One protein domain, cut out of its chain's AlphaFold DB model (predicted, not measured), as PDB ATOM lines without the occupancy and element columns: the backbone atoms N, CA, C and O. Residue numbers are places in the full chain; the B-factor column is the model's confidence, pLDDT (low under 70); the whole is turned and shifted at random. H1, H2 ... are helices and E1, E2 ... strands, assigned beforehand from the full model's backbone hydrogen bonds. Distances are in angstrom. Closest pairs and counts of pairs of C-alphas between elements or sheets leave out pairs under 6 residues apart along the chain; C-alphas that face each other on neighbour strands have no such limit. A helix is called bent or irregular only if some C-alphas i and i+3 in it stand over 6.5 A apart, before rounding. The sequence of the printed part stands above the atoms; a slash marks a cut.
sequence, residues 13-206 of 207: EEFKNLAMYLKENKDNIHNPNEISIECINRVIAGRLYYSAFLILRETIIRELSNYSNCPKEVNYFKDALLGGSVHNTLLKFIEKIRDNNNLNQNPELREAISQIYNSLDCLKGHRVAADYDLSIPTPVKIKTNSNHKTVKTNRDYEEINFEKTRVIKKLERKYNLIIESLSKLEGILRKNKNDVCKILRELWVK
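Overview. This is residues 13 to 206 of the 207 residues of an uncharacterized protein of Methanocaldococcus bathoardescens (UniProt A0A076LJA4). Three long helices make the core: H3 and H7a run side by side, and H6 crosses both. H1 packs along H3, H4 and H8 pack together toward one end, H5 joins H8 to H6, and a small strand hairpin, E1 and E2, sits by H6 with residues 147 to 153 of its loop sticking out. The 194 printed residues have eight named helices and two named strands, in the order H1 to H6, E1, E2, H7, H8; the sheet E1 - E2 is antiparallel, and the class is mostly helix. The whole is compact, with a radius of gyration of the C-alphas of 18.2 A and spans of 59 by 42 by 32 A.

Arrangement. H1, residues 13 to 24, touches H3, residues 37 to 64, at a shallow tilt of 22 degrees, opposite ways; their closest C-alphas, of Ala 19 and Ile 44, are 4.6 A apart. H2, residues 26 to 29, is close to H3 but not clearly touching, at 7.3 A between C-alphas 26 and 40. H4, residues 71 to 80, touches H8, residues 193 to 205, with C-alphas 73 and 200 closest at 5.9 A. H5, residues 86 to 98, forms a helical hairpin with H6, residues 107 to 132; C-alphas 98 and 113 are closest, at 5.6 A. H5 also touches H8, with residues 93 to 97 alone; C-alphas 96 and 199 are closest, at 6.4 A. H6 touches H3 with residues 120 to 131 alone, at a steep tilt of 44 degrees; C-alphas 42 and 130 are closest, at 4.8 A. E1, residues 140 to 143, and E2, residues 157 to 160, form an antiparallel hairpin, with N 140 and O 160 2.9 A apart and N 158 and O 142 2.8 A apart, within hydrogen-bond range. C-alphas 125 and 142 are the closest of H6 and E1, at 6.5 A. By its hydrogen bonds H7, residues 165 to 191, was assigned as one helix, but it is bent: C-alphas 180 and 183 are 7.3 A apart. Its arms H7a, residues 165 to 180, and H7b, residues 183 to 191, stand at a shallow tilt of 34 degrees, only just short of steep. H3, H6 and H7a form an up-and-down bundle, each running against the one before it. H7a touches H3 at a shallow tilt of 10 degrees, with C-alphas 52 and 175 closest at 6.4 A, and H6 at a steep tilt of 40 degrees, with C-alphas 116 and 178 closest at 4.7 A. Every O i to N i+4 pair is within hydrogen-bond range in H1, H3, H4, H5, H6, H7a, H7b and H8; H2 is too short for such a pair.

Along the chain. H1 begins at C-alpha 13, (-45.023, 19.273, -0.596). From first to last C-alpha H3 is 40.7 A long, H6 36.8 A and H7a 23.1 A. H8 ends at C-alpha 205, (-49.684, 13.141, 32.235).

Size, cuts and confidence. The two C-alphas farthest apart, of Asn 33 and Asn 69, are 58.7 A apart. The printed part has no cut, and the link E1 to E2, 13 residues, is long. The mean pLDDT of the printed part is 85.7; residues 134 to 158 and 205 to 206 are under 70.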
ATOM      1  N   GLU A  13     -44.972  20.041   0.649       93.19
ATOM      2  CA  GLU A  13     -45.023  19.273  -0.596       93.19
ATOM      3  C   GLU A  13     -43.772  19.459  -1.471       93.19
ATOM      4  O   GLU A  13     -43.427  18.568  -2.249       93.19
ATOM      5  N   GLU A  14     -43.012  20.546  -1.289       94.25
ATOM      6  CA  GLU A  14     -41.730  20.750  -1.976       94.25
ATOM      7  C   GLU A  14     -40.732  19.626  -1.678       94.25
ATOM      8  O   GLU A  14     -39.970  19.223  -2.560       94.25
ATOM      9  N   PHE A  15     -40.784  19.034  -0.479       96.69
ATOM     10  CA  PHE A  15     -39.969  17.864  -0.154       96.69
ATOM     11  C   PHE A  15     -40.353  16.671  -1.031       96.69
ATOM     12  O   PHE A  15     -39.475  16.016  -1.596       96.69
ATOM     13  N   LYS A  16     -41.653  16.394  -1.202       97.31
ATOM     14  CA  LYS A  16     -42.114  15.327  -2.101       97.31
ATOM     15  C   LYS A  16     -41.738  15.632  -3.550       97.31
ATOM     16  O   LYS A  16     -41.324  14.719  -4.259       97.31
ATOM     17  N   ASN A  17     -41.842  16.881  -3.991       96.62
ATOM     18  CA  ASN A  17     -41.499  17.262  -5.363       96.62
ATOM     19  C   ASN A  17     -40.011  17.047  -5.650       96.62
ATOM     20  O   ASN A  17     -39.674  16.440  -6.663       96.62
ATOM     21  N   LEU A  18     -39.131  17.416  -4.715       96.19
ATOM     22  CA  LEU A  18     -37.709  17.094  -4.804       96.19
ATOM     23  C   LEU A  18     -37.469  15.577  -4.852       96.19
ATOM     24  O   LEU A  18     -36.652  15.102  -5.636       96.19
ATOM     25  N   ALA A  19     -38.196  14.800  -4.045       96.19
ATOM     26  CA  ALA A  19     -38.094  13.343  -4.053       96.19
ATOM     27  C   ALA A  19     -38.470  12.740  -5.422       96.19
ATOM     28  O   ALA A  19     -37.780  11.847  -5.911       96.19
ATOM     29  N   MET A  20     -39.539  13.241  -6.054       96.69
ATOM     30  CA  MET A  20     -39.959  12.789  -7.387       96.69
ATOM     31  C   MET A  20     -38.966  13.214  -8.464       96.69
ATOM     32  O   MET A  20     -38.577  12.381  -9.276       96.69
ATOM     33  N   TYR A  21     -38.468  14.450  -8.402       96.50
ATOM     34  CA  TYR A  21     -37.443  14.935  -9.322       96.50
ATOM     35  C   TYR A  21     -36.195  14.041  -9.309       96.50
ATOM     36  O   TYR A  21     -35.726  13.612 -10.363       96.50
ATOM     37  N   LEU A  22     -35.688  13.702  -8.118       94.69
ATOM     38  CA  LEU A  22     -34.531  12.816  -7.959       94.69
ATOM     39  C   LEU A  22     -34.788  11.409  -8.502       94.69
ATOM     40  O   LEU A  22     -33.880  10.783  -9.040       94.69
ATOM     41  N   LYS A  23     -36.013  10.899  -8.357       94.19
ATOM     42  CA  LYS A  23     -36.396   9.596  -8.899       94.19
ATOM     43  C   LYS A  23     -36.454   9.608 -10.425       94.19
ATOM     44  O   LYS A  23     -35.975   8.663 -11.042       94.19
ATOM     45  N   GLU A  24     -37.068  10.628 -11.012       93.62
ATOM     46  CA  GLU A  24     -37.267  10.753 -12.461       93.62
ATOM     47  C   GLU A  24     -35.949  11.000 -13.199       93.62
ATOM     48  O   GLU A  24     -35.750  10.487 -14.293       93.62
ATOM     49  N   ASN A  25     -35.022  11.725 -12.571       92.25
ATOM     50  CA  ASN A  25     -33.716  12.065 -13.144       92.25
ATOM     51  C   ASN A  25     -32.588  11.159 -12.638       92.25
ATOM     52  O   ASN A  25     -31.412  11.465 -12.821       92.25
ATOM     53  N   LYS A  26     -32.932  10.050 -11.979       87.69
ATOM     54  CA  LYS A  26     -31.978   9.197 -11.269       87.69
ATOM     55  C   LYS A  26     -30.827   8.720 -12.150       87.69
ATOM     56  O   LYS A  26     -29.687   8.764 -11.705       87.69
ATOM     57  N   ASP A  27     -31.121   8.304 -13.377       85.75
ATOM     58  CA  ASP A  27     -30.113   7.767 -14.296       85.75
ATOM     59  C   ASP A  27     -29.158   8.859 -14.808       85.75
ATOM     60  O   ASP A  27     -28.001   8.572 -15.092       85.75
ATOM     61  N   ASN A  28     -29.606  10.120 -14.839       87.75
ATOM     62  CA  ASN A  28     -28.786  11.275 -15.220       87.75
ATOM     63  C   ASN A  28     -27.915  11.790 -14.061       87.75
ATOM     64  O   ASN A  28     -26.867  12.383 -14.289       87.75
ATOM     65  N   ILE A  29     -28.377  11.613 -12.820       85.88
ATOM     66  CA  ILE A  29     -27.673  12.050 -11.601       85.88
ATOM     67  C   ILE A  29     -26.666  10.991 -11.148       85.88
ATOM     68  O   ILE A  29     -25.665  11.307 -10.504       85.88
ATOM     69  N   HIS A  30     -26.952   9.723 -11.431       84.81
ATOM     70  CA  HIS A  30     -26.112   8.624 -11.005       84.81
ATOM     71  C   HIS A  30     -24.728   8.700 -11.657       84.81
ATOM     72  O   HIS A  30     -24.574   8.567 -12.866       84.81
ATOM     73  N   ASN A  31     -23.714   8.824 -10.808       84.94
ATOM     74  CA  ASN A  31     -22.318   8.673 -11.175       84.94
ATOM     75  C   ASN A  31     -21.694   7.698 -10.166       84.94
ATOM     76  O   ASN A  31     -21.544   8.075  -9.005       84.94
ATOM     77  N   PRO A  32     -21.344   6.455 -10.542       77.69
ATOM     78  CA  PRO A  32     -20.793   5.464  -9.612       77.69
ATOM     79  C   PRO A  32     -19.589   5.955  -8.799       77.69
ATOM     80  O   PRO A  32     -19.382   5.477  -7.686       77.69
ATOM     81  N   ASN A  33     -18.835   6.920  -9.331       81.31
ATOM     82  CA  ASN A  33     -17.647   7.476  -8.692       81.31
ATOM     83  C   ASN A  33     -17.949   8.673  -7.769       81.31
ATOM     84  O   ASN A  33     -17.071   9.083  -7.016       81.31
ATOM     85  N   GLU A  34     -19.163   9.235  -7.809       84.50
ATOM     86  CA  GLU A  34     -19.520  10.467  -7.082       84.50
ATOM     87  C   GLU A  34     -20.863  10.361  -6.339       84.50
ATOM     88  O   GLU A  34     -20.951  10.669  -5.152       84.50
ATOM     89  N   ILE A  35     -21.923   9.908  -7.016       87.81
ATOM     90  CA  ILE A  35     -23.285   9.793  -6.486       87.81
ATOM     91  C   ILE A  35     -23.859   8.411  -6.822       87.81
ATOM     92  O   ILE A  35     -24.358   8.141  -7.923       87.81
ATOM     93  N   SER A  36     -23.833   7.523  -5.831       89.94
ATOM     94  CA  SER A  36     -24.412   6.189  -5.957       89.94
ATOM     95  C   SER A  36     -25.945   6.223  -5.970       89.94
ATOM     96  O   SER A  36     -26.596   7.125  -5.434       89.94
ATOM     97  N   ILE A  37     -26.539   5.174  -6.539       89.19
ATOM     98  CA  ILE A  37     -27.984   4.927  -6.471       89.19
ATOM     99  C   ILE A  37     -28.477   4.884  -5.015       89.19
ATOM    100  O   ILE A  37     -29.580   5.355  -4.723       89.19
ATOM    101  N   GLU A  38     -27.668   4.325  -4.114       89.38
ATOM    102  CA  GLU A  38     -27.981   4.252  -2.692       89.38
ATOM    103  C   GLU A  38     -28.167   5.652  -2.095       89.38
ATOM    104  O   GLU A  38     -29.190   5.912  -1.459       89.38
ATOM    105  N   CYS A  39     -27.234   6.571  -2.368       90.00
ATOM    106  CA  CYS A  39     -27.300   7.957  -1.905       90.00
ATOM    107  C   CYS A  39     -28.582   8.649  -2.383       90.00
ATOM    108  O   CYS A  39     -29.307   9.233  -1.577       90.00
ATOM    109  N   ILE A  40     -28.913   8.523  -3.673       93.06
ATOM    110  CA  ILE A  40     -30.141   9.102  -4.243       93.06
ATOM    111  C   ILE A  40     -31.375   8.553  -3.516       93.06
ATOM    112  O   ILE A  40     -32.244   9.308  -3.075       93.06
ATOM    113  N   ASN A  41     -31.446   7.233  -3.340       93.62
ATOM    114  CA  ASN A  41     -32.589   6.584  -2.709       93.62
ATOM    115  C   ASN A  41     -32.724   6.939  -1.211       93.62
ATOM    116  O   ASN A  41     -33.848   7.096  -0.723       93.62
ATOM    117  N   ARG A  42     -31.614   7.113  -0.482       92.81
ATOM    118  CA  ARG A  42     -31.617   7.602   0.908       92.81
ATOM    119  C   ARG A  42     -32.192   9.017   1.001       92.81
ATOM    120  O   ARG A  42     -33.069   9.258   1.831       92.81
ATOM    121  N   VAL A  43     -31.795   9.922   0.100       95.12
ATOM    122  CA  VAL A  43     -32.358  11.283   0.043       95.12
ATOM    123  C   VAL A  43     -33.862  11.236  -0.224       95.12
ATOM    124  O   VAL A  43     -34.628  11.870   0.502       95.12
ATOM    125  N   ILE A  44     -34.313  10.450  -1.206       96.19
ATOM    126  CA  ILE A  44     -35.746  10.283  -1.507       96.19
ATOM    127  C   ILE A  44     -36.517   9.816  -0.262       96.19
ATOM    128  O   ILE A  44     -37.567  10.379   0.052       96.19
ATOM    129  N   ALA A  45     -35.993   8.836   0.482       95.38
ATOM    130  CA  ALA A  45     -36.626   8.337   1.703       95.38
ATOM    131  C   ALA A  45     -36.788   9.429   2.770       95.38
ATOM    132  O   ALA A  45     -37.879   9.592   3.328       95.38
ATOM    133  N   GLY A  46     -35.735  10.216   3.009       95.94
ATOM    134  CA  GLY A  46     -35.782  11.348   3.931       95.94
ATOM    135  C   GLY A  46     -36.819  12.391   3.510       95.94
ATOM    136  O   GLY A  46     -37.644  12.821   4.318       95.94
ATOM    137  N   ARG A  47     -36.836  12.762   2.226       97.69
ATOM    138  CA  ARG A  47     -37.752  13.779   1.691       97.69
ATOM    139  C   ARG A  47     -39.220  13.351   1.743       97.69
ATOM    140  O   ARG A  47     -40.054  14.141   2.184       97.69
ATOM    141  N   LEU A  48     -39.539  12.108   1.382       98.25
ATOM    142  CA  LEU A  48     -40.904  11.581   1.497       98.25
ATOM    143  C   LEU A  48     -41.392  11.575   2.951       98.25
ATOM    144  O   LEU A  48     -42.528  11.968   3.214       98.25
ATOM    145  N   TYR A  49     -40.534  11.180   3.900       97.62
ATOM    146  CA  TYR A  49     -40.876  11.222   5.319       97.62
ATOM    147  C   TYR A  49     -41.166  12.644   5.802       97.62
ATOM    148  O   TYR A  49     -42.213  12.872   6.409       97.62
ATOM    149  N   TYR A  50     -40.264  13.595   5.539       96.94
ATOM    150  CA  TYR A  50     -40.439  14.970   6.005       96.94
ATOM    151  C   TYR A  50     -41.682  15.621   5.403       96.94
ATOM    152  O   TYR A  50     -42.427  16.240   6.157       96.94
ATOM    153  N   SER A  51     -41.964  15.410   4.110       98.00
ATOM    154  CA  SER A  51     -43.212  15.877   3.489       98.00
ATOM    155  C   SER A  51     -44.438  15.383   4.269       98.00
ATOM    156  O   SER A  51     -45.210  16.181   4.800       98.00
ATOM    157  N   ALA A  52     -44.574  14.061   4.444       98.06
ATOM    158  CA  ALA A  52     -45.741  13.477   5.113       98.06
ATOM    159  C   ALA A  52     -45.851  13.915   6.584       98.06
ATOM    160  O   ALA A  52     -46.938  14.228   7.069       98.06
ATOM    161  N   PHE A  53     -44.721  13.950   7.297       97.25
ATOM    162  CA  PHE A  53     -44.652  14.369   8.695       97.25
ATOM    163  C   PHE A  53     -45.118  15.817   8.881       97.25
ATOM    164  O   PHE A  53     -45.912  16.097   9.779       97.25
ATOM    165  N   LEU A  54     -44.631  16.731   8.039       96.06
ATOM    166  CA  LEU A  54     -44.947  18.154   8.120       96.06
ATOM    167  C   LEU A  54     -46.414  18.423   7.764       96.06
ATOM    168  O   LEU A  54     -47.076  19.134   8.518       96.06
ATOM    169  N   ILE A  55     -46.939  17.778   6.714       96.81
ATOM    170  CA  ILE A  55     -48.364  17.850   6.346       96.81
ATOM    171  C   ILE A  55     -49.243  17.381   7.510       96.81
ATOM    172  O   ILE A  55     -50.149  18.095   7.933       96.81
ATOM    173  N   LEU A  56     -48.955  16.207   8.086       97.00
ATOM    174  CA  LEU A  56     -49.712  15.686   9.230       97.00
ATOM    175  C   LEU A  56     -49.652  16.629  10.434       97.00
ATOM    176  O   LEU A  56     -50.677  16.892  11.064       97.00
ATOM    177  N   ARG A  57     -48.458  17.143  10.753       95.50
ATOM    178  CA  ARG A  57     -48.253  18.085  11.856       95.50
ATOM    179  C   ARG A  57     -49.102  19.340  11.671       95.50
ATOM    180  O   ARG A  57     -49.784  19.743  12.609       95.50
ATOM    181  N   GLU A  58     -49.067  19.949  10.491       94.25
ATOM    182  CA  GLU A  58     -49.818  21.169  10.185       94.25
ATOM    183  C   GLU A  58     -51.326  20.935  10.207       94.25
ATOM    184  O   GLU A  58     -52.043  21.700  10.852       94.25
ATOM    185  N   THR A  59     -51.800  19.845   9.600       95.25
ATOM    186  CA  THR A  59     -53.211  19.450   9.648       95.25
ATOM    187  C   THR A  59     -53.687  19.294  11.089       95.25
ATOM    188  O   THR A  59     -54.684  19.899  11.479       95.25
ATOM    189  N   ILE A  60     -52.950  18.555  11.922       95.62
ATOM    190  CA  ILE A  60     -53.316  18.352  13.329       95.62
ATOM    191  C   ILE A  60     -53.304  19.677  14.100       95.62
ATOM    192  O   ILE A  60     -54.268  19.981  14.800       95.62
ATOM    193  N   ILE A  61     -52.258  20.496  13.953       94.44
ATOM    194  CA  ILE A  61     -52.169  21.812  14.604       94.44
ATOM    195  C   ILE A  61     -53.351  22.704  14.214       94.44
ATOM    196  O   ILE A  61     -53.946  23.353  15.081       94.44
ATOM    197  N   ARG A  62     -53.701  22.740  12.926       94.88
ATOM    198  CA  ARG A  62     -54.811  23.536  12.400       94.88
ATOM    199  C   ARG A  62     -56.137  23.092  13.005       94.88
ATOM    200  O   ARG A  62     -56.849  23.927  13.552       94.88
ATOM    201  N   GLU A  63     -56.446  21.796  12.973       95.56
ATOM    202  CA  GLU A  63     -57.722  21.295  13.497       95.56
ATOM    203  C   GLU A  63     -57.832  21.456  15.020       95.56
ATOM    204  O   GLU A  63     -58.877  21.879  15.520       95.56
ATOM    205  N   LEU A  64     -56.750  21.198  15.765       95.12
ATOM    206  CA  LEU A  64     -56.725  21.379  17.220       95.12
ATOM    207  C   LEU A  64     -56.850  22.846  17.640       95.12
ATOM    208  O   LEU A  64     -57.353  23.127  18.722       95.12
ATOM    209  N   SER A  65     -56.459  23.801  16.793       92.94
ATOM    210  CA  SER A  65     -56.609  25.230  17.105       92.94
ATOM    211  C   SER A  65     -58.079  25.665  17.242       92.94
ATOM    212  O   SER A  65     -58.349  26.709  17.822       92.94
ATOM    213  N   ASN A  66     -59.030  24.838  16.789       92.06
ATOM    214  CA  ASN A  66     -60.475  25.067  16.909       92.06
ATOM    215  C   ASN A  66     -61.100  24.446  18.178       92.06
ATOM    216  O   ASN A  66     -62.323  24.256  18.255       92.06
ATOM    217  N   TYR A  67     -60.282  24.033  19.146       95.44
ATOM    218  CA  TYR A  67     -60.728  23.377  20.375       95.44
ATOM    219  C   TYR A  67     -60.802  24.382  21.524       95.44
ATOM    220  O   TYR A  67     -59.793  24.942  21.941       95.44
ATOM    221  N   SER A  68     -61.997  24.557  22.088       91.62
ATOM    222  CA  SER A  68     -62.232  25.396  23.274       91.62
ATOM    223  C   SER A  68     -62.389  24.594  24.572       91.62
ATOM    224  O   SER A  68     -62.338  25.160  25.658       91.62
ATOM    225  N   ASN A  69     -62.559  23.272  24.483       91.25
ATOM    226  CA  ASN A  69     -62.885  22.377  25.600       91.25
ATOM    227  C   ASN A  69     -61.657  21.776  26.326       91.25
ATOM    228  O   ASN A  69     -61.822  21.150  27.374       91.25
ATOM    229  N   CYS A  70     -60.442  21.943  25.794       93.94
ATOM    230  CA  CYS A  70     -59.182  21.544  26.446       93.94
ATOM    231  C   CYS A  70     -57.978  22.415  26.006       93.94
ATOM    232  O   CYS A  70     -56.988  21.910  25.471       93.94
ATOM    233  N   PRO A  71     -58.046  23.751  26.175       94.44
ATOM    234  CA  PRO A  71     -57.064  24.674  25.601       94.44
ATOM    235  C   PRO A  71     -55.647  24.495  26.168       94.44
ATOM    236  O   PRO A  71     -54.669  24.685  25.446       94.44
ATOM    237  N   LYS A  72     -55.515  24.099  27.443       94.06
ATOM    238  CA  LYS A  72     -54.206  23.873  28.080       94.06
ATOM    239  C   LYS A  72     -53.481  22.692  27.433       94.06
ATOM    240  O   LYS A  72     -52.315  22.810  27.065       94.06
ATOM    241  N   GLU A  73     -54.187  21.582  27.252       94.56
ATOM    242  CA  GLU A  73     -53.660  20.354  26.662       94.56
ATOM    243  C   GLU A  73     -53.323  20.534  25.183       94.56
ATOM    244  O   GLU A  73     -52.291  20.051  24.720       94.56
ATOM    245  N   VAL A  74     -54.156  21.281  24.454       94.50
ATOM    246  CA  VAL A  74     -53.903  21.642  23.056       94.50
ATOM    247  C   VAL A  74     -52.633  22.473  22.922       94.50
ATOM    248  O   VAL A  74     -51.773  22.116  22.120       94.50
ATOM    249  N   ASN A  75     -52.484  23.549  23.700       93.12
ATOM    250  CA  ASN A  75     -51.301  24.410  23.614       93.12
ATOM    251  C   ASN A  75     -50.024  23.633  23.940       93.12
ATOM    252  O   ASN A  75     -49.086  23.642  23.150       93.12
ATOM    253  N   TYR A  76     -50.042  22.852  25.023       91.88
ATOM    254  CA  TYR A  76     -48.918  21.995  25.384       91.88
ATOM    255  C   TYR A  76     -48.553  21.001  24.270       91.88
ATOM    256  O   TYR A  76     -47.379  20.816  23.947       91.88
ATOM    257  N   PHE A  77     -49.549  20.353  23.663       93.56
ATOM    258  CA  PHE A  77     -49.307  19.407  22.580       93.56
ATOM    259  C   PHE A  77     -48.754  20.093  21.324       93.56
ATOM    260  O   PHE A  77     -47.836  19.563  20.696       93.56
ATOM    261  N   LYS A  78     -49.256  21.285  20.979       92.12
ATOM    262  CA  LYS A  78     -48.727  22.099  19.875       92.12
ATOM    263  C   LYS A  78     -47.261  22.464  20.112       92.12
ATOM    264  O   LYS A  78     -46.451  22.255  19.214       92.12
ATOM    265  N   ASP A  79     -46.906  22.894  21.319       90.19
ATOM    266  CA  ASP A  79     -45.517  23.200  21.682       90.19
ATOM    267  C   ASP A  79     -44.631  21.946  21.607       90.19
ATOM    268  O   ASP A  79     -43.519  21.971  21.076       90.19
ATOM    269  N   ALA A  80     -45.145  20.794  22.051       90.00
ATOM    270  CA  ALA A  80     -44.445  19.515  21.953       90.00
ATOM    271  C   ALA A  80     -44.223  19.049  20.499       90.00
ATOM    272  O   ALA A  80     -43.266  18.315  20.234       90.00
ATOM    273  N   LEU A  81     -45.070  19.476  19.556       89.94
ATOM    274  CA  LEU A  81     -44.896  19.270  18.113       89.94
ATOM    275  C   LEU A  81     -43.923  20.268  17.458       89.94
ATOM    276  O   LEU A  81     -43.684  20.173  16.251       89.94
ATOM    277  N   LEU A  82     -43.336  21.180  18.237       85.12
ATOM    278  CA  LEU A  82     -42.301  22.127  17.810       85.12
ATOM    279  C   LEU A  82     -40.952  21.921  18.539       85.12
ATOM    280  O   LEU A  82     -39.959  22.517  18.135       85.12
ATOM    281  N   GLY A  83     -40.900  21.082  19.583       79.31
ATOM    282  CA  GLY A  83     -39.708  20.838  20.420       79.31
ATOM    283  C   GLY A  83     -38.838  19.627  20.029       79.31
ATOM    284  O   GLY A  83     -38.941  19.081  18.945       79.31
ATOM    285  N   GLY A  84     -37.963  19.142  20.917       70.31
ATOM    286  CA  GLY A  84     -36.952  18.123  20.559       70.31
ATOM    287  C   GLY A  84     -37.465  16.713  20.202       70.31
ATOM    288  O   GLY A  84     -36.763  15.958  19.535       70.31
ATOM    289  N   SER A  85     -38.681  16.325  20.612       79.69
ATOM    290  CA  SER A  85     -39.200  14.949  20.449       79.69
ATOM    291  C   SER A  85     -40.346  14.809  19.435       79.69
ATOM    292  O   SER A  85     -41.111  13.840  19.511       79.69
ATOM    293  N   VAL A  86     -40.477  15.746  18.486       88.06
ATOM    294  CA  VAL A  86     -41.665  15.892  17.617       88.06
ATOM    295  C   VAL A  86     -42.100  14.603  16.909       88.06
ATOM    296  O   VAL A  86     -43.289  14.291  16.863       88.06
ATOM    297  N   HIS A  87     -41.148  13.817  16.399       89.56
ATOM    298  CA  HIS A  87     -41.431  12.621  15.601       89.56
ATOM    299  C   HIS A  87     -42.116  11.522  16.419       89.56
ATOM    300  O   HIS A  87     -42.999  10.826  15.922       89.56
ATOM    301  N   ASN A  88     -41.715  11.370  17.684       88.44
ATOM    302  CA  ASN A  88     -42.326  10.413  18.601       88.44
ATOM    303  C   ASN A  88     -43.658  10.938  19.135       88.44
ATOM    304  O   ASN A  88     -44.593  10.158  19.278       88.44
ATOM    305  N   THR A  89     -43.749  12.242  19.407       91.94
ATOM    306  CA  THR A  89     -44.982  12.889  19.869       91.94
ATOM    307  C   THR A  89     -46.110  12.713  18.853       91.94
ATOM    308  O   THR A  89     -47.179  12.221  19.211       91.94
ATOM    309  N   LEU A  90     -45.858  13.040  17.580       95.00
ATOM    310  CA  LEU A  90     -46.850  12.907  16.513       95.00
ATOM    311  C   LEU A  90     -47.285  11.451  16.322       95.00
ATOM    312  O   LEU A  90     -48.478  11.162  16.262       95.00
ATOM    313  N   LEU A  91     -46.320  10.529  16.265       93.81
ATOM    314  CA  LEU A  91     -46.608   9.116  16.042       93.81
ATOM    315  C   LEU A  91     -47.433   8.515  17.188       93.81
ATOM    316  O   LEU A  91     -48.427   7.848  16.922       93.81
ATOM    317  N   LYS A  92     -47.086   8.815  18.448       93.56
ATOM    318  CA  LYS A  92     -47.853   8.383  19.631       93.56
ATOM    319  C   LYS A  92     -49.262   8.965  19.661       93.56
ATOM    320  O   LYS A  92     -50.185   8.307  20.126       93.56
ATOM    321  N   PHE A  93     -49.443  10.196  19.195       95.94
ATOM    322  CA  PHE A  93     -50.773  10.788  19.097       95.94
ATOM    323  C   PHE A  93     -51.647  10.044  18.088       95.94
ATOM    324  O   PHE A  93     -52.762   9.648  18.420       95.94
ATOM    325  N   ILE A  94     -51.120   9.772  16.891       95.62
ATOM    326  CA  ILE A  94     -51.830   8.998  15.865       95.62
ATOM    327  C   ILE A  94     -52.096   7.566  16.358       95.62
ATOM    328  O   ILE A  94     -53.191   7.050  16.160       95.62
ATOM    329  N   GLU A  95     -51.142   6.949  17.060       94.56
ATOM    330  CA  GLU A  95     -51.310   5.645  17.717       94.56
ATOM    331  C   GLU A  95     -52.478   5.649  18.707       94.56
ATOM    332  O   GLU A  95     -53.340   4.777  18.681       94.56
ATOM    333  N   LYS A  96     -52.554   6.675  19.556       94.62
ATOM    334  CA  LYS A  96     -53.629   6.816  20.537       94.62
ATOM    335  C   LYS A  96     -54.991   7.046  19.895       94.62
ATOM    336  O   LYS A  96     -55.979   6.558  20.433       94.62
ATOM    337  N   ILE A  97     -55.056   7.745  18.760       93.88
ATOM    338  CA  ILE A  97     -56.286   7.836  17.961       93.88
ATOM    339  C   ILE A  97     -56.646   6.451  17.410       93.88
ATOM    340  O   ILE A  97     -57.787   6.024  17.568       93.88
ATOM    341  N   ARG A  98     -55.675   5.738  16.821       91.62
ATOM    342  CA  ARG A  98     -55.843   4.388  16.255       91.62
ATOM    343  C   ARG A  98     -56.357   3.388  17.283       91.62
ATOM    344  O   ARG A  98     -57.126   2.508  16.929       91.62
ATOM    345  N   ASP A  99     -55.920   3.496  18.532       90.00
ATOM    346  CA  ASP A  99     -56.246   2.536  19.591       90.00
ATOM    347  C   ASP A  99     -57.467   2.961  20.424       90.00
ATOM    348  O   ASP A  99     -57.868   2.259  21.354       90.00
ATOM    349  N   ASN A 100     -58.088   4.101  20.108       89.25
ATOM    350  CA  ASN A 100     -59.252   4.583  20.836       89.25
ATOM    351  C   ASN A 100     -60.525   3.849  20.387       89.25
ATOM    352  O   ASN A 100     -61.067   4.096  19.309       89.25
ATOM    353  N   ASN A 101     -61.045   2.986  21.259       81.06
ATOM    354  CA  ASN A 101     -62.241   2.181  20.994       81.06
ATOM    355  C   ASN A 101     -63.490   3.003  20.630       81.06
ATOM    356  O   ASN A 101     -64.301   2.529  19.838       81.06
ATOM    357  N   ASN A 102     -63.641   4.227  21.150       80.94
ATOM    358  CA  ASN A 102     -64.785   5.085  20.818       80.94
ATOM    359  C   ASN A 102     -64.685   5.624  19.384       80.94
ATOM    360  O   ASN A 102     -65.693   5.726  18.690       80.94
ATOM    361  N   LEU A 103     -63.470   5.937  18.924       78.12
ATOM    362  CA  LEU A 103     -63.217   6.404  17.555       78.12
ATOM    363  C   LEU A 103     -63.261   5.252  16.538       78.12
ATOM    364  O   LEU A 103     -63.623   5.449  15.380       78.12
ATOM    365  N   ASN A 104     -62.944   4.037  16.991       73.75
ATOM    366  CA  ASN A 104     -62.843   2.829  16.173       73.75
ATOM    367  C   ASN A 104     -64.170   2.134  15.852       73.75
ATOM    368  O   ASN A 104     -64.156   1.092  15.194       73.75
ATOM    369  N   GLN A 105     -65.311   2.676  16.287       77.00
ATOM    370  CA  GLN A 105     -66.623   2.103  15.962       77.00
ATOM    371  C   GLN A 105     -66.950   2.188  14.464       77.00
ATOM    372  O   GLN A 105     -67.743   1.393  13.969       77.00
ATOM    373  N   ASN A 106     -66.323   3.114  13.731       84.00
ATOM    374  CA  ASN A 106     -66.412   3.187  12.277       84.00
ATOM    375  C   ASN A 106     -65.203   2.462  11.637       84.00
ATOM    376  O   ASN A 106     -64.077   2.963  11.741       84.00
ATOM    377  N   PRO A 107     -65.412   1.320  10.947       86.31
ATOM    378  CA  PRO A 107     -64.328   0.541  10.347       86.31
ATOM    379  C   PRO A 107     -63.506   1.320   9.318       86.31
ATOM    380  O   PRO A 107     -62.293   1.151   9.244       86.31
ATOM    381  N   GLU A 108     -64.145   2.203   8.552       86.25
ATOM    382  CA  GLU A 108     -63.486   2.996   7.518       86.25
ATOM    383  C   GLU A 108     -62.537   4.043   8.123       86.25
ATOM    384  O   GLU A 108     -61.433   4.263   7.615       86.25
ATOM    385  N   LEU A 109     -62.947   4.677   9.225       86.69
ATOM    386  CA  LEU A 109     -62.106   5.622   9.964       86.69
ATOM    387  C   LEU A 109     -60.942   4.902  10.645       86.69
ATOM    388  O   LEU A 109     -59.803   5.361  10.566       86.69
ATOM    389  N   ARG A 110     -61.215   3.747  11.259       88.62
ATOM    390  CA  ARG A 110     -60.187   2.900  11.871       88.62
ATOM    391  C   ARG A 110     -59.127   2.482  10.854       88.62
ATOM    392  O   ARG A 110     -57.933   2.561  11.154       88.62
ATOM    393  N   GLU A 111     -59.550   2.048   9.670       91.38
ATOM    394  CA  GLU A 111     -58.643   1.656   8.590       91.38
ATOM    395  C   GLU A 111     -57.776   2.841   8.157       91.38
ATOM    396  O   GLU A 111     -56.555   2.723   8.130       91.38
ATOM    397  N   ALA A 112     -58.369   4.016   7.939       92.81
ATOM    398  CA  ALA A 112     -57.626   5.210   7.541       92.81
ATOM    399  C   ALA A 112     -56.578   5.644   8.579       92.81
ATOM    400  O   ALA A 112     -55.431   5.930   8.234       92.81
ATOM    401  N   ILE A 113     -56.920   5.641   9.870       94.38
ATOM    402  CA  ILE A 113     -55.948   5.975  10.922       94.38
ATOM    403  C   ILE A 113     -54.862   4.902  11.042       94.38
ATOM    404  O   ILE A 113     -53.687   5.231  11.229       94.38
ATOM    405  N   SER A 114     -55.217   3.627  10.873       93.19
ATOM    406  CA  SER A 114     -54.244   2.531  10.833       93.19
ATOM    407  C   SER A 114     -53.284   2.684   9.652       93.19
ATOM    408  O   SER A 114     -52.076   2.504   9.815       93.19
ATOM    409  N   GLN A 115     -53.789   3.076   8.482       94.88
ATOM    410  CA  GLN A 115     -52.988   3.359   7.293       94.88
ATOM    411  C   GLN A 115     -52.035   4.531   7.521       94.88
ATOM    412  O   GLN A 115     -50.848   4.388   7.218       94.88
ATOM    413  N   ILE A 116     -52.504   5.635   8.112       97.00
ATOM    414  CA  ILE A 116     -51.651   6.778   8.470       97.00
ATOM    415  C   ILE A 116     -50.549   6.333   9.432       97.00
ATOM    416  O   ILE A 116     -49.373   6.562   9.153       97.00
ATOM    417  N   TYR A 117     -50.906   5.669  10.537       96.19
ATOM    418  CA  TYR A 117     -49.944   5.225  11.546       96.19
ATOM    419  C   TYR A 117     -48.879   4.303  10.942       96.19
ATOM    420  O   TYR A 117     -47.686   4.595  11.018       96.19
ATOM    421  N   ASN A 118     -49.308   3.210  10.304       93.62
ATOM    422  CA  ASN A 118     -48.406   2.186   9.777       93.62
ATOM    423  C   ASN A 118     -47.502   2.748   8.675       93.62
ATOM    424  O   ASN A 118     -46.348   2.343   8.531       93.62
ATOM    425  N   SER A 119     -48.023   3.674   7.870       96.81
ATOM    426  CA  SER A 119     -47.259   4.303   6.797       96.81
ATOM    427  C   SER A 119     -46.262   5.321   7.330       96.81
ATOM    428  O   SER A 119     -45.115   5.321   6.881       96.81
ATOM    429  N   LEU A 120     -46.649   6.134   8.318       96.31
ATOM    430  CA  LEU A 120     -45.752   7.097   8.947       96.31
ATOM    431  C   LEU A 120     -44.627   6.395   9.714       96.31
ATOM    432  O   LEU A 120     -43.477   6.813   9.600       96.31
ATOM    433  N   ASP A 121     -44.933   5.323  10.451       93.00
ATOM    434  CA  ASP A 121     -43.935   4.517  11.166       93.00
ATOM    435  C   ASP A 121     -42.943   3.872  10.184       93.00
ATOM    436  O   ASP A 121     -41.728   3.980  10.350       93.00
ATOM    437  N   CYS A 122     -43.452   3.312   9.080       91.69
ATOM    438  CA  CYS A 122     -42.622   2.770   8.005       91.69
ATOM    439  C   CYS A 122     -41.694   3.836   7.398       91.69
ATOM    440  O   CYS A 122     -40.491   3.599   7.273       91.69
ATOM    441  N   LEU A 123     -42.230   5.004   7.024       94.94
ATOM    442  CA  LEU A 123     -41.451   6.111   6.458       94.94
ATOM    443  C   LEU A 123     -40.398   6.616   7.451       94.94
ATOM    444  O   LEU A 123     -39.248   6.821   7.072       94.94
ATOM    445  N   LYS A 124     -40.767   6.761   8.728       92.94
ATOM    446  CA  LYS A 124     -39.854   7.170   9.801       92.94
ATOM    447  C   LYS A 124     -38.708   6.181   9.955       92.94
ATOM    448  O   LYS A 124     -37.562   6.613  10.017       92.94
ATOM    449  N   GLY A 125     -39.003   4.882   9.999       88.31
ATOM    450  CA  GLY A 125     -37.986   3.837  10.057       88.31
ATOM    451  C   GLY A 125     -36.995   3.974   8.904       88.31
ATOM    452  O   GLY A 125     -35.795   4.097   9.136       88.31
ATOM    453  N   HIS A 126     -37.492   4.055   7.667       91.44
ATOM    454  CA  HIS A 126     -36.630   4.185   6.490       91.44
ATOM    455  C   HIS A 126     -35.822   5.486   6.501       91.44
ATOM    456  O   HIS A 126     -34.650   5.459   6.153       91.44
ATOM    457  N   ARG A 127     -36.389   6.606   6.961       92.56
ATOM    458  CA  ARG A 127     -35.643   7.856   7.163       92.56
ATOM    459  C   ARG A 127     -34.557   7.700   8.228       92.56
ATOM    460  O   ARG A 127     -33.460   8.222   8.078       92.56
ATOM    461  N   VAL A 128     -34.840   7.018   9.343       88.38
ATOM    462  CA  VAL A 128     -33.842   6.717  10.393       88.38
ATOM    463  C   VAL A 128     -32.681   5.918   9.815       88.38
ATOM    464  O   VAL A 128     -31.543   6.348   9.967       88.38
ATOM    465  N   ALA A 129     -32.971   4.843   9.083       86.12
ATOM    466  CA  ALA A 129     -31.947   4.071   8.391       86.12
ATOM    467  C   ALA A 129     -31.177   4.914   7.366       86.12
ATOM    468  O   ALA A 129     -29.955   4.852   7.335       86.12
ATOM    469  N   ALA A 130     -31.876   5.732   6.573       89.19
ATOM    470  CA  ALA A 130     -31.271   6.561   5.538       89.19
ATOM    471  C   ALA A 130     -30.237   7.550   6.098       89.19
ATOM    472  O   ALA A 130     -29.138   7.606   5.548       89.19
ATOM    473  N   ASP A 131     -30.558   8.269   7.181       86.38
ATOM    474  CA  ASP A 131     -29.677   9.336   7.682       86.38
ATOM    475  C   ASP A 131     -28.684   8.877   8.763       86.38
ATOM    476  O   ASP A 131     -27.670   9.541   8.955       86.38
ATOM    477  N   TYR A 132     -28.977   7.803   9.511       79.88
ATOM    478  CA  TYR A 132     -28.180   7.423  10.689       79.88
ATOM    479  C   TYR A 132     -27.590   6.015  10.631       79.88
ATOM    480  O   TYR A 132     -26.591   5.765  11.302       79.88
ATOM    481  N   ASP A 133     -28.171   5.099   9.852       72.31
ATOM    482  CA  ASP A 133     -27.620   3.752   9.711       72.31
ATOM    483  C   ASP A 133     -26.704   3.700   8.483       72.31
ATOM    484  O   ASP A 133     -27.102   3.389   7.354       72.31
ATOM    485  N   LEU A 134     -25.466   4.128   8.733       63.91
ATOM    486  CA  LEU A 134     -24.359   4.166   7.775       63.91
ATOM    487  C   LEU A 134     -23.565   2.848   7.763       63.91
ATOM    488  O   LEU A 134     -22.478   2.792   7.191       63.91
ATOM    489  N   SER A 135     -24.057   1.807   8.445       56.00
ATOM    490  CA  SER A 135     -23.333   0.548   8.573       56.00
ATOM    491  C   SER A 135     -23.275  -0.219   7.244       56.00
ATOM    492  O   SER A 135     -24.262  -0.351   6.525       56.00
ATOM    493  N   ILE A 136     -22.076  -0.722   6.934       48.19
ATOM    494  CA  ILE A 136     -21.800  -1.701   5.878       48.19
ATOM    495  C   ILE A 136     -21.670  -3.069   6.578       48.19
ATOM    496  O   ILE A 136     -20.957  -3.152   7.582       48.19
ATOM    497  N   PRO A 137     -22.312  -4.143   6.082       51.44
ATOM    498  CA  PRO A 137     -22.961  -4.236   4.777       51.44
ATOM    499  C   PRO A 137     -24.405  -3.724   4.757       51.44
ATOM    500  O   PRO A 137     -25.204  -4.040   5.635       51.44
ATOM    501  N   THR A 138     -24.761  -3.047   3.660       50.62
ATOM    502  CA  THR A 138     -26.132  -3.060   3.140       50.62
ATOM    503  C   THR A 138     -26.508  -4.528   2.969       50.62
ATOM    504  O   THR A 138     -25.817  -5.241   2.232       50.62
ATOM    505  N   PRO A 139     -27.555  -5.025   3.644       53.38
ATOM    506  CA  PRO A 139     -28.773  -4.313   4.069       53.38
ATOM    507  C   PRO A 139     -28.910  -3.925   5.566       53.38
ATOM    508  O   PRO A 139     -28.419  -4.597   6.466       53.38
ATOM    509  N   VAL A 140     -29.704  -2.873   5.823       59.03
ATOM    510  CA  VAL A 140     -30.026  -2.322   7.159       59.03
ATOM    511  C   VAL A 140     -31.255  -3.001   7.773       59.03
ATOM    512  O   VAL A 140     -32.282  -3.116   7.109       59.03
ATOM    513  N   LYS A 141     -31.213  -3.389   9.056       59.53
ATOM    514  CA  LYS A 141     -32.337  -4.043   9.758       59.53
ATOM    515  C   LYS A 141     -33.212  -3.046  10.525       59.53
ATOM    516  O   LYS A 141     -32.787  -2.495  11.535       59.53
ATOM    517  N   ILE A 142     -34.479  -2.900  10.137       56.41
ATOM    518  CA  ILE A 142     -35.473  -2.100  10.874       56.41
ATOM    519  C   ILE A 142     -36.442  -2.998  11.622       56.41
ATOM    520  O   ILE A 142     -37.053  -3.870  11.017       56.41
ATOM    521  N   LYS A 143     -36.654  -2.736  12.916       57.78
ATOM    522  CA  LYS A 143     -37.707  -3.409  13.688       57.78
ATOM    523  C   LYS A 143     -39.080  -3.140  13.080       57.78
ATOM    524  O   LYS A 143     -39.508  -1.989  13.012       57.78
ATOM    525  N   THR A 144     -39.786  -4.193  12.699       53.06
ATOM    526  CA  THR A 144     -41.208  -4.117  12.385       53.06
ATOM    527  C   THR A 144     -41.985  -4.175  13.698       53.06
ATOM    528  O   THR A 144     -41.732  -5.021  14.555       53.06
ATOM    529  N   ASN A 145     -42.934  -3.260  13.899       50.09
ATOM    530  CA  ASN A 145     -43.877  -3.359  15.012       50.09
ATOM    531  C   ASN A 145     -44.891  -4.478  14.707       50.09
ATOM    532  O   ASN A 145     -46.027  -4.220  14.316       50.09
ATOM    533  N   SER A 146     -44.467  -5.737  14.833       42.78
ATOM    534  CA  SER A 146     -45.382  -6.873  14.932       42.78
ATOM    535  C   SER A 146     -46.029  -6.827  16.318       42.78
ATOM    536  O   SER A 146     -45.351  -6.943  17.336       42.78
ATOM    537  N   ASN A 147     -47.345  -6.620  16.371       40.06
ATOM    538  CA  ASN A 147     -48.139  -6.495  17.602       40.06
ATOM    539  C   ASN A 147     -48.312  -7.820  18.383       40.06
ATOM    540  O   ASN A 147     -49.352  -8.051  18.997       40.06
ATOM    541  N   HIS A 148     -47.297  -8.685  18.426       35.62
ATOM    542  CA  HIS A 148     -47.297  -9.858  19.295       35.62
ATOM    543  C   HIS A 148     -46.035  -9.915  20.157       35.62
ATOM    544  O   HIS A 148     -44.924 -10.149  19.694       35.62
ATOM    545  N   LYS A 149     -46.237  -9.695  21.464       37.75
ATOM    546  CA  LYS A 149     -45.273  -9.989  22.529       37.75
ATOM    547  C   LYS A 149     -45.047 -11.505  22.618       37.75
ATOM    548  O   LYS A 149     -45.553 -12.135  23.536       37.75
ATOM    549  N   THR A 150     -44.274 -12.088  21.714       34.97
ATOM    550  CA  THR A 150     -43.755 -13.453  21.865       34.97
ATOM    551  C   THR A 150     -42.480 -13.594  21.039       34.97
ATOM    552  O   THR A 150     -42.521 -13.461  19.830       34.97
ATOM    553  N   VAL A 151     -41.358 -13.844  21.728       36.25
ATOM    554  CA  VAL A 151     -40.048 -14.303  21.216       36.25
ATOM    555  C   VAL A 151     -39.521 -13.587  19.956       36.25
ATOM    556  O   VAL A 151     -39.946 -13.854  18.840       36.25
ATOM    557  N   LYS A 152     -38.496 -12.742  20.142       33.88
ATOM    558  CA  LYS A 152     -37.776 -12.052  19.056       33.88
ATOM    559  C   LYS A 152     -37.222 -13.070  18.047       33.88
ATOM    560  O   LYS A 152     -36.330 -13.840  18.398       33.88
ATOM    561  N   THR A 153     -37.699 -13.049  16.807       34.00
ATOM    562  CA  THR A 153     -37.169 -13.871  15.704       34.00
ATOM    563  C   THR A 153     -36.631 -12.986  14.575       34.00
ATOM    564  O   THR A 153     -36.941 -11.801  14.490       34.00
ATOM    565  N   ASN A 154     -35.845 -13.553  13.649       44.12
ATOM    566  CA  ASN A 154     -35.371 -12.850  12.442       44.12
ATOM    567  C   ASN A 154     -36.510 -12.306  11.539       44.12
ATOM    568  O   ASN A 154     -36.222 -11.570  10.601       44.12
ATOM    569  N   ARG A 155     -37.786 -12.635  11.807       45.81
ATOM    570  CA  ARG A 155     -38.970 -12.098  11.104       45.81
ATOM    571  C   ARG A 155     -39.416 -10.715  11.601       45.81
ATOM    572  O   ARG A 155     -40.224 -10.074  10.936       45.81
ATOM    573  N   ASP A 156     -38.871 -10.245  12.723       54.03
ATOM    574  CA  ASP A 156     -39.210  -8.945  13.327       54.03
ATOM    575  C   ASP A 156     -38.386  -7.784  12.753       54.03
ATOM    576  O   ASP A 156     -38.451  -6.659  13.250       54.03
ATOM    577  N   TYR A 157     -37.568  -8.057  11.736       58.75
ATOM    578  CA  TYR A 157     -36.709  -7.070  11.104       58.75
ATOM    579  C   TYR A 157     -36.940  -7.048   9.596       58.75
ATOM    580  O   TYR A 157     -36.865  -8.073   8.923       58.75
ATOM    581  N   GLU A 158     -37.200  -5.863   9.060       69.69
ATOM    582  CA  GLU A 158     -37.144  -5.607   7.629       69.69
ATOM    583  C   GLU A 158     -35.710  -5.248   7.234       69.69
ATOM    584  O   GLU A 158     -35.143  -4.289   7.756       69.69
ATOM    585  N   GLU A 159     -35.143  -5.997   6.290       73.00
ATOM    586  CA  GLU A 159     -33.909  -5.617   5.603       73.00
ATOM    587  C   GLU A 159     -34.186  -4.576   4.518       73.00
ATOM    588  O   GLU A 159     -34.860  -4.839   3.514       73.00
ATOM    589  N   ILE A 160     -33.595  -3.400   4.680       79.50
ATOM    590  CA  ILE A 160     -33.608  -2.335   3.689       79.50
ATOM    591  C   ILE A 160     -32.298  -2.367   2.925       79.50
ATOM    592  O   ILE A 160     -31.222  -2.165   3.480       79.50
ATOM    593  N   ASN A 161     -32.410  -2.558   1.615       83.88
ATOM    594  CA  ASN A 161     -31.321  -2.306   0.688       83.88
ATOM    595  C   ASN A 161     -31.696  -1.083  -0.165       83.88
ATOM    596  O   ASN A 161     -32.548  -1.187  -1.054       83.88
ATOM    597  N   PHE A 162     -31.054   0.055   0.115       87.94
ATOM    598  CA  PHE A 162     -31.264   1.314  -0.602       87.94
ATOM    599  C   PHE A 162     -30.680   1.324  -2.017       87.94
ATOM    600  O   PHE A 162     -30.994   2.233  -2.770       87.94
ATOM    601  N   GLU A 163     -29.932   0.321  -2.459       87.31
ATOM    602  CA  GLU A 163     -29.568   0.166  -3.873       87.31
ATOM    603  C   GLU A 163     -30.788  -0.260  -4.710       87.31
ATOM    604  O   GLU A 163     -30.912   0.062  -5.893       87.31
ATOM    605  N   LYS A 164     -31.758  -0.949  -4.091       85.38
ATOM    606  CA  LYS A 164     -32.927  -1.496  -4.792       85.38
ATOM    607  C   LYS A 164     -34.029  -0.451  -4.964       85.38
ATOM    608  O   LYS A 164     -34.631   0.024  -4.003       85.38
ATOM    609  N   THR A 165     -34.429  -0.213  -6.213       81.62
ATOM    610  CA  THR A 165     -35.552   0.677  -6.584       81.62
ATOM    611  C   THR A 165     -36.892   0.297  -5.944       81.62
ATOM    612  O   THR A 165     -37.745   1.161  -5.737       81.62
ATOM    613  N   ARG A 166     -37.080  -0.980  -5.573       87.81
ATOM    614  CA  ARG A 166     -38.281  -1.462  -4.867       87.81
ATOM    615  C   ARG A 166     -38.553  -0.708  -3.561       87.81
ATOM    616  O   ARG A 166     -39.715  -0.551  -3.197       87.81
ATOM    617  N   VAL A 167     -37.502  -0.233  -2.882       89.44
ATOM    618  CA  VAL A 167     -37.632   0.533  -1.636       89.44
ATOM    619  C   VAL A 167     -38.363   1.843  -1.908       89.44
ATOM    620  O   VAL A 167     -39.338   2.144  -1.230       89.44
ATOM    621  N   ILE A 168     -37.994   2.569  -2.964       94.31
ATOM    622  CA  ILE A 168     -38.642   3.844  -3.301       94.31
ATOM    623  C   ILE A 168     -40.112   3.654  -3.666       94.31
ATOM    624  O   ILE A 168     -40.968   4.345  -3.118       94.31
ATOM    625  N   LYS A 169     -40.430   2.649  -4.491       94.88
ATOM    626  CA  LYS A 169     -41.828   2.313  -4.822       94.88
ATOM    627  C   LYS A 169     -42.661   2.019  -3.570       94.88
ATOM    628  O   LYS A 169     -43.823   2.411  -3.495       94.88
ATOM    629  N   LYS A 170     -42.077   1.337  -2.577       94.56
ATOM    630  CA  LYS A 170     -42.732   1.087  -1.287       94.56
ATOM    631  C   LYS A 170     -43.007   2.399  -0.548       94.56
ATOM    632  O   LYS A 170     -44.132   2.596  -0.096       94.56
ATOM    633  N   LEU A 171     -42.008   3.272  -0.420       96.25
ATOM    634  CA  LEU A 171     -42.132   4.529   0.325       96.25
ATOM    635  C   LEU A 171     -43.128   5.494  -0.311       96.25
ATOM    636  O   LEU A 171     -43.911   6.101   0.410       96.25
ATOM    637  N   GLU A 172     -43.182   5.567  -1.637       97.38
ATOM    638  CA  GLU A 172     -44.212   6.333  -2.347       97.38
ATOM    639  C   GLU A 172     -45.617   5.832  -2.043       97.38
ATOM    640  O   GLU A 172     -46.498   6.618  -1.710       97.38
ATOM    641  N   ARG A 173     -45.821   4.511  -2.083       97.75
ATOM    642  CA  ARG A 173     -47.108   3.914  -1.711       97.75
ATOM    643  C   ARG A 173     -47.503   4.289  -0.286       97.75
ATOM    644  O   ARG A 173     -48.657   4.618  -0.042       97.75
ATOM    645  N   LYS A 174     -46.552   4.250   0.654       97.75
ATOM    646  CA  LYS A 174     -46.788   4.655   2.049       97.75
ATOM    647  C   LYS A 174     -47.107   6.143   2.168       97.75
ATOM    648  O   LYS A 174     -48.024   6.494   2.901       97.75
ATOM    649  N   TYR A 175     -46.401   7.001   1.437       98.38
ATOM    650  CA  TYR A 175     -46.708   8.426   1.373       98.38
ATOM    651  C   TYR A 175     -48.141   8.665   0.871       98.38
ATOM    652  O   TYR A 175     -48.916   9.329   1.552       98.38
ATOM    653  N   ASN A 176     -48.526   8.057  -0.255       98.06
ATOM    654  CA  ASN A 176     -49.856   8.241  -0.844       98.06
ATOM    655  C   ASN A 176     -50.977   7.780   0.094       98.06
ATOM    656  O   ASN A 176     -51.936   8.518   0.284       98.06
ATOM    657  N   LEU A 177     -50.813   6.634   0.767       97.88
ATOM    658  CA  LEU A 177     -51.785   6.148   1.756       97.88
ATOM    659  C   LEU A 177     -52.027   7.148   2.898       97.88
ATOM    660  O   LEU A 177     -53.148   7.247   3.397       97.88
ATOM    661  N   ILE A 178     -50.996   7.895   3.317       97.88
ATOM    662  CA  ILE A 178     -51.162   8.975   4.299       97.88
ATOM    663  C   ILE A 178     -52.025  10.080   3.700       97.88
ATOM    664  O   ILE A 178     -53.023  10.451   4.313       97.88
ATOM    665  N   ILE A 179     -51.652  10.585   2.521       97.56
ATOM    666  CA  ILE A 179     -52.328  11.719   1.881       97.56
ATOM    667  C   ILE A 179     -53.802  11.405   1.599       97.56
ATOM    668  O   ILE A 179     -54.674  12.192   1.956       97.56
ATOM    669  N   GLU A 180     -54.091  10.226   1.049       97.12
ATOM    670  CA  GLU A 180     -55.451   9.750   0.759       97.12
ATOM    671  C   GLU A 180     -56.315   9.626   2.028       97.12
ATOM    672  O   GLU A 180     -57.531   9.813   1.985       97.12
ATOM    673  N   SER A 181     -55.690   9.364   3.178       96.62
ATOM    674  CA  SER A 181     -56.370   9.201   4.467       96.62
ATOM    675  C   SER A 181     -56.525  10.504   5.267       96.62
ATOM    676  O   SER A 181     -57.223  10.510   6.286       96.62
ATOM    677  N   LEU A 182     -55.908  11.616   4.844       96.12
ATOM    678  CA  LEU A 182     -55.873  12.869   5.617       96.12
ATOM    679  C   LEU A 182     -57.264  13.436   5.914       96.12
ATOM    680  O   LEU A 182     -57.527  13.854   7.040       96.12
ATOM    681  N   SER A 183     -58.172  13.415   4.937       95.44
ATOM    682  CA  SER A 183     -59.530  13.957   5.094       95.44
ATOM    683  C   SER A 183     -60.323  13.243   6.197       95.44
ATOM    684  O   SER A 183     -61.101  13.866   6.922       95.44
ATOM    685  N   LYS A 184     -60.084  11.940   6.382       94.88
ATOM    686  CA  LYS A 184     -60.697  11.138   7.448       94.88
ATOM    687  C   LYS A 184     -60.133  11.507   8.816       94.88
ATOM    688  O   LYS A 184     -60.908  11.668   9.759       94.88
ATOM    689  N   LEU A 185     -58.817  11.719   8.917       95.50
ATOM    690  CA  LEU A 185     -58.193  12.240  10.137       95.50
ATOM    691  C   LEU A 185     -58.758  13.620  10.500       95.50
ATOM    692  O   LEU A 185     -59.152  13.827  11.645       95.50
ATOM    693  N   GLU A 186     -58.869  14.539   9.539       95.56
ATOM    694  CA  GLU A 186     -59.508  15.844   9.761       95.56
ATOM    695  C   GLU A 186     -60.946  15.696  10.268       95.56
ATOM    696  O   GLU A 186     -61.341  16.361  11.225       95.56
ATOM    697  N   GLY A 187     -61.722  14.789   9.670       93.75
ATOM    698  CA  GLY A 187     -63.084  14.485  10.100       93.75
ATOM    699  C   GLY A 187     -63.161  14.055  11.568       93.75
ATOM    700  O   GLY A 187     -63.996  14.581  12.308       93.75
ATOM    701  N   ILE A 188     -62.266  13.161  12.002       92.00
ATOM    702  CA  ILE A 188     -62.162  12.723  13.405       92.00
ATOM    703  C   ILE A 188     -61.816  13.905  14.309       92.00
ATOM    704  O   ILE A 188     -62.493  14.141  15.312       92.00
ATOM    705  N   LEU A 189     -60.798  14.689  13.943       94.50
ATOM    706  CA  LEU A 189     -60.369  15.845  14.729       94.50
ATOM    707  C   LEU A 189     -61.468  16.915  14.824       94.50
ATOM    708  O   LEU A 189     -61.576  17.585  15.847       94.50
ATOM    709  N   ARG A 190     -62.329  17.079  13.819       93.56
ATOM    710  CA  ARG A 190     -63.432  18.051  13.883       93.56
ATOM    711  C   ARG A 190     -64.610  17.562  14.724       93.56
ATOM    712  O   ARG A 190     -65.173  18.354  15.480       93.56
ATOM    713  N   LYS A 191     -64.992  16.289  14.588       91.88
ATOM    714  CA  LYS A 191     -66.231  15.742  15.170       91.88
ATOM    715  C   LYS A 191     -66.046  15.188  16.582       91.88
ATOM    716  O   LYS A 191     -66.925  15.356  17.420       91.88
ATOM    717  N   ASN A 192     -64.903  14.573  16.882       91.88
ATOM    718  CA  ASN A 192     -64.701  13.799  18.111       91.88
ATOM    719  C   ASN A 192     -63.857  14.536  19.165       91.88
ATOM    720  O   ASN A 192     -63.018  13.939  19.842       91.88
ATOM    721  N   LYS A 193     -64.088  15.846  19.334       93.31
ATOM    722  CA  LYS A 193     -63.241  16.720  20.168       93.31
ATOM    723  C   LYS A 193     -63.044  16.214  21.598       93.31
ATOM    724  O   LYS A 193     -61.951  16.330  22.141       93.31
ATOM    725  N   ASN A 194     -64.078  15.644  22.220       93.25
ATOM    726  CA  ASN A 194     -63.994  15.161  23.602       93.25
ATOM    727  C   ASN A 194     -63.052  13.959  23.754       93.25
ATOM    728  O   ASN A 194     -62.256  13.929  24.692       93.25
ATOM    729  N   ASP A 195     -63.110  12.991  22.840       93.25
ATOM    730  CA  ASP A 195     -62.218  11.828  22.873       93.25
ATOM    731  C   ASP A 195     -60.782  12.218  22.512       93.25
ATOM    732  O   ASP A 195     -59.838  11.762  23.156       93.25
ATOM    733  N   VAL A 196     -60.608  13.147  21.566       94.81
ATOM    734  CA  VAL A 196     -59.293  13.720  21.247       94.81
ATOM    735  C   VAL A 196     -58.712  14.468  22.455       94.81
ATOM    736  O   VAL A 196     -57.554  14.251  22.798       94.81
ATOM    737  N   CYS A 197     -59.502  15.263  23.182       94.56
ATOM    738  CA  CYS A 197     -59.047  15.908  24.421       94.56
ATOM    739  C   CYS A 197     -58.613  14.897  25.493       94.56
ATOM    740  O   CYS A 197     -57.628  15.138  26.191       94.56
ATOM    741  N   LYS A 198     -59.309  13.759  25.637       93.94
ATOM    742  CA  LYS A 198     -58.882  12.685  26.554       93.94
ATOM    743  C   LYS A 198     -57.514  12.131  26.152       93.94
ATOM    744  O   LYS A 198     -56.637  12.028  27.004       93.94
ATOM    745  N   ILE A 199     -57.301  11.872  24.860       94.94
ATOM    746  CA  ILE A 199     -55.998  11.443  24.327       94.94
ATOM    747  C   ILE A 199     -54.906  12.475  24.649       94.94
ATOM    748  O   ILE A 199     -53.835  12.107  25.128       94.94
ATOM    749  N   LEU A 200     -55.169  13.767  24.426       94.69
ATOM    750  CA  LEU A 200     -54.205  14.833  24.720       94.69
ATOM    751  C   LEU A 200     -53.835  14.881  26.211       94.69
ATOM    752  O   LEU A 200     -52.657  15.013  26.541       94.69
ATOM    753  N   ARG A 201     -54.807  14.696  27.116       93.19
ATOM    754  CA  ARG A 201     -54.561  14.599  28.567       93.19
ATOM    755  C   ARG A 201     -53.669  13.417  28.923       93.19
ATOM    756  O   ARG A 201     -52.725  13.576  29.690       93.19
ATOM    757  N   GLU A 202     -53.914  12.245  28.345       91.38
ATOM    758  CA  GLU A 202     -53.075  11.064  28.584       91.38
ATOM    759  C   GLU A 202     -51.627  11.263  28.121       91.38
ATOM    760  O   GLU A 202     -50.694  10.772  28.758       91.38
ATOM    761  N   LEU A 203     -51.431  11.968  27.003       88.75
ATOM    762  CA  LEU A 203     -50.100  12.299  26.494       88.75
ATOM    763  C   LEU A 203     -49.393  13.352  27.355       88.75
ATOM    764  O   LEU A 203     -48.164  13.360  27.406       88.75
ATOM    765  N   TRP A 204     -50.150  14.211  28.036       80.69
ATOM    766  CA  TRP A 204     -49.620  15.211  28.958       80.69
ATOM    767  C   TRP A 204     -49.149  14.596  30.281       80.69
ATOM    768  O   TRP A 204     -48.033  14.882  30.704       80.69
ATOM    769  N   VAL A 205     -49.948  13.713  30.894       63.84
ATOM    770  CA  VAL A 205     -49.684  13.141  32.235       63.84
ATOM    771  C   VAL A 205     -48.446  12.227  32.277       63.84
ATOM    772  O   VAL A 205     -47.917  11.950  33.345       63.84
ATOM    773  N   LYS A 206     -47.935  11.760  31.132       55.94
ATOM    774  CA  LYS A 206     -46.750  10.881  31.061       55.94
ATOM    775  C   LYS A 206     -45.400  11.623  31.038       55.94
ATOM    776  O   LYS A 206     -44.453  11.117  30.429       55.94
TER     777      LYS A 206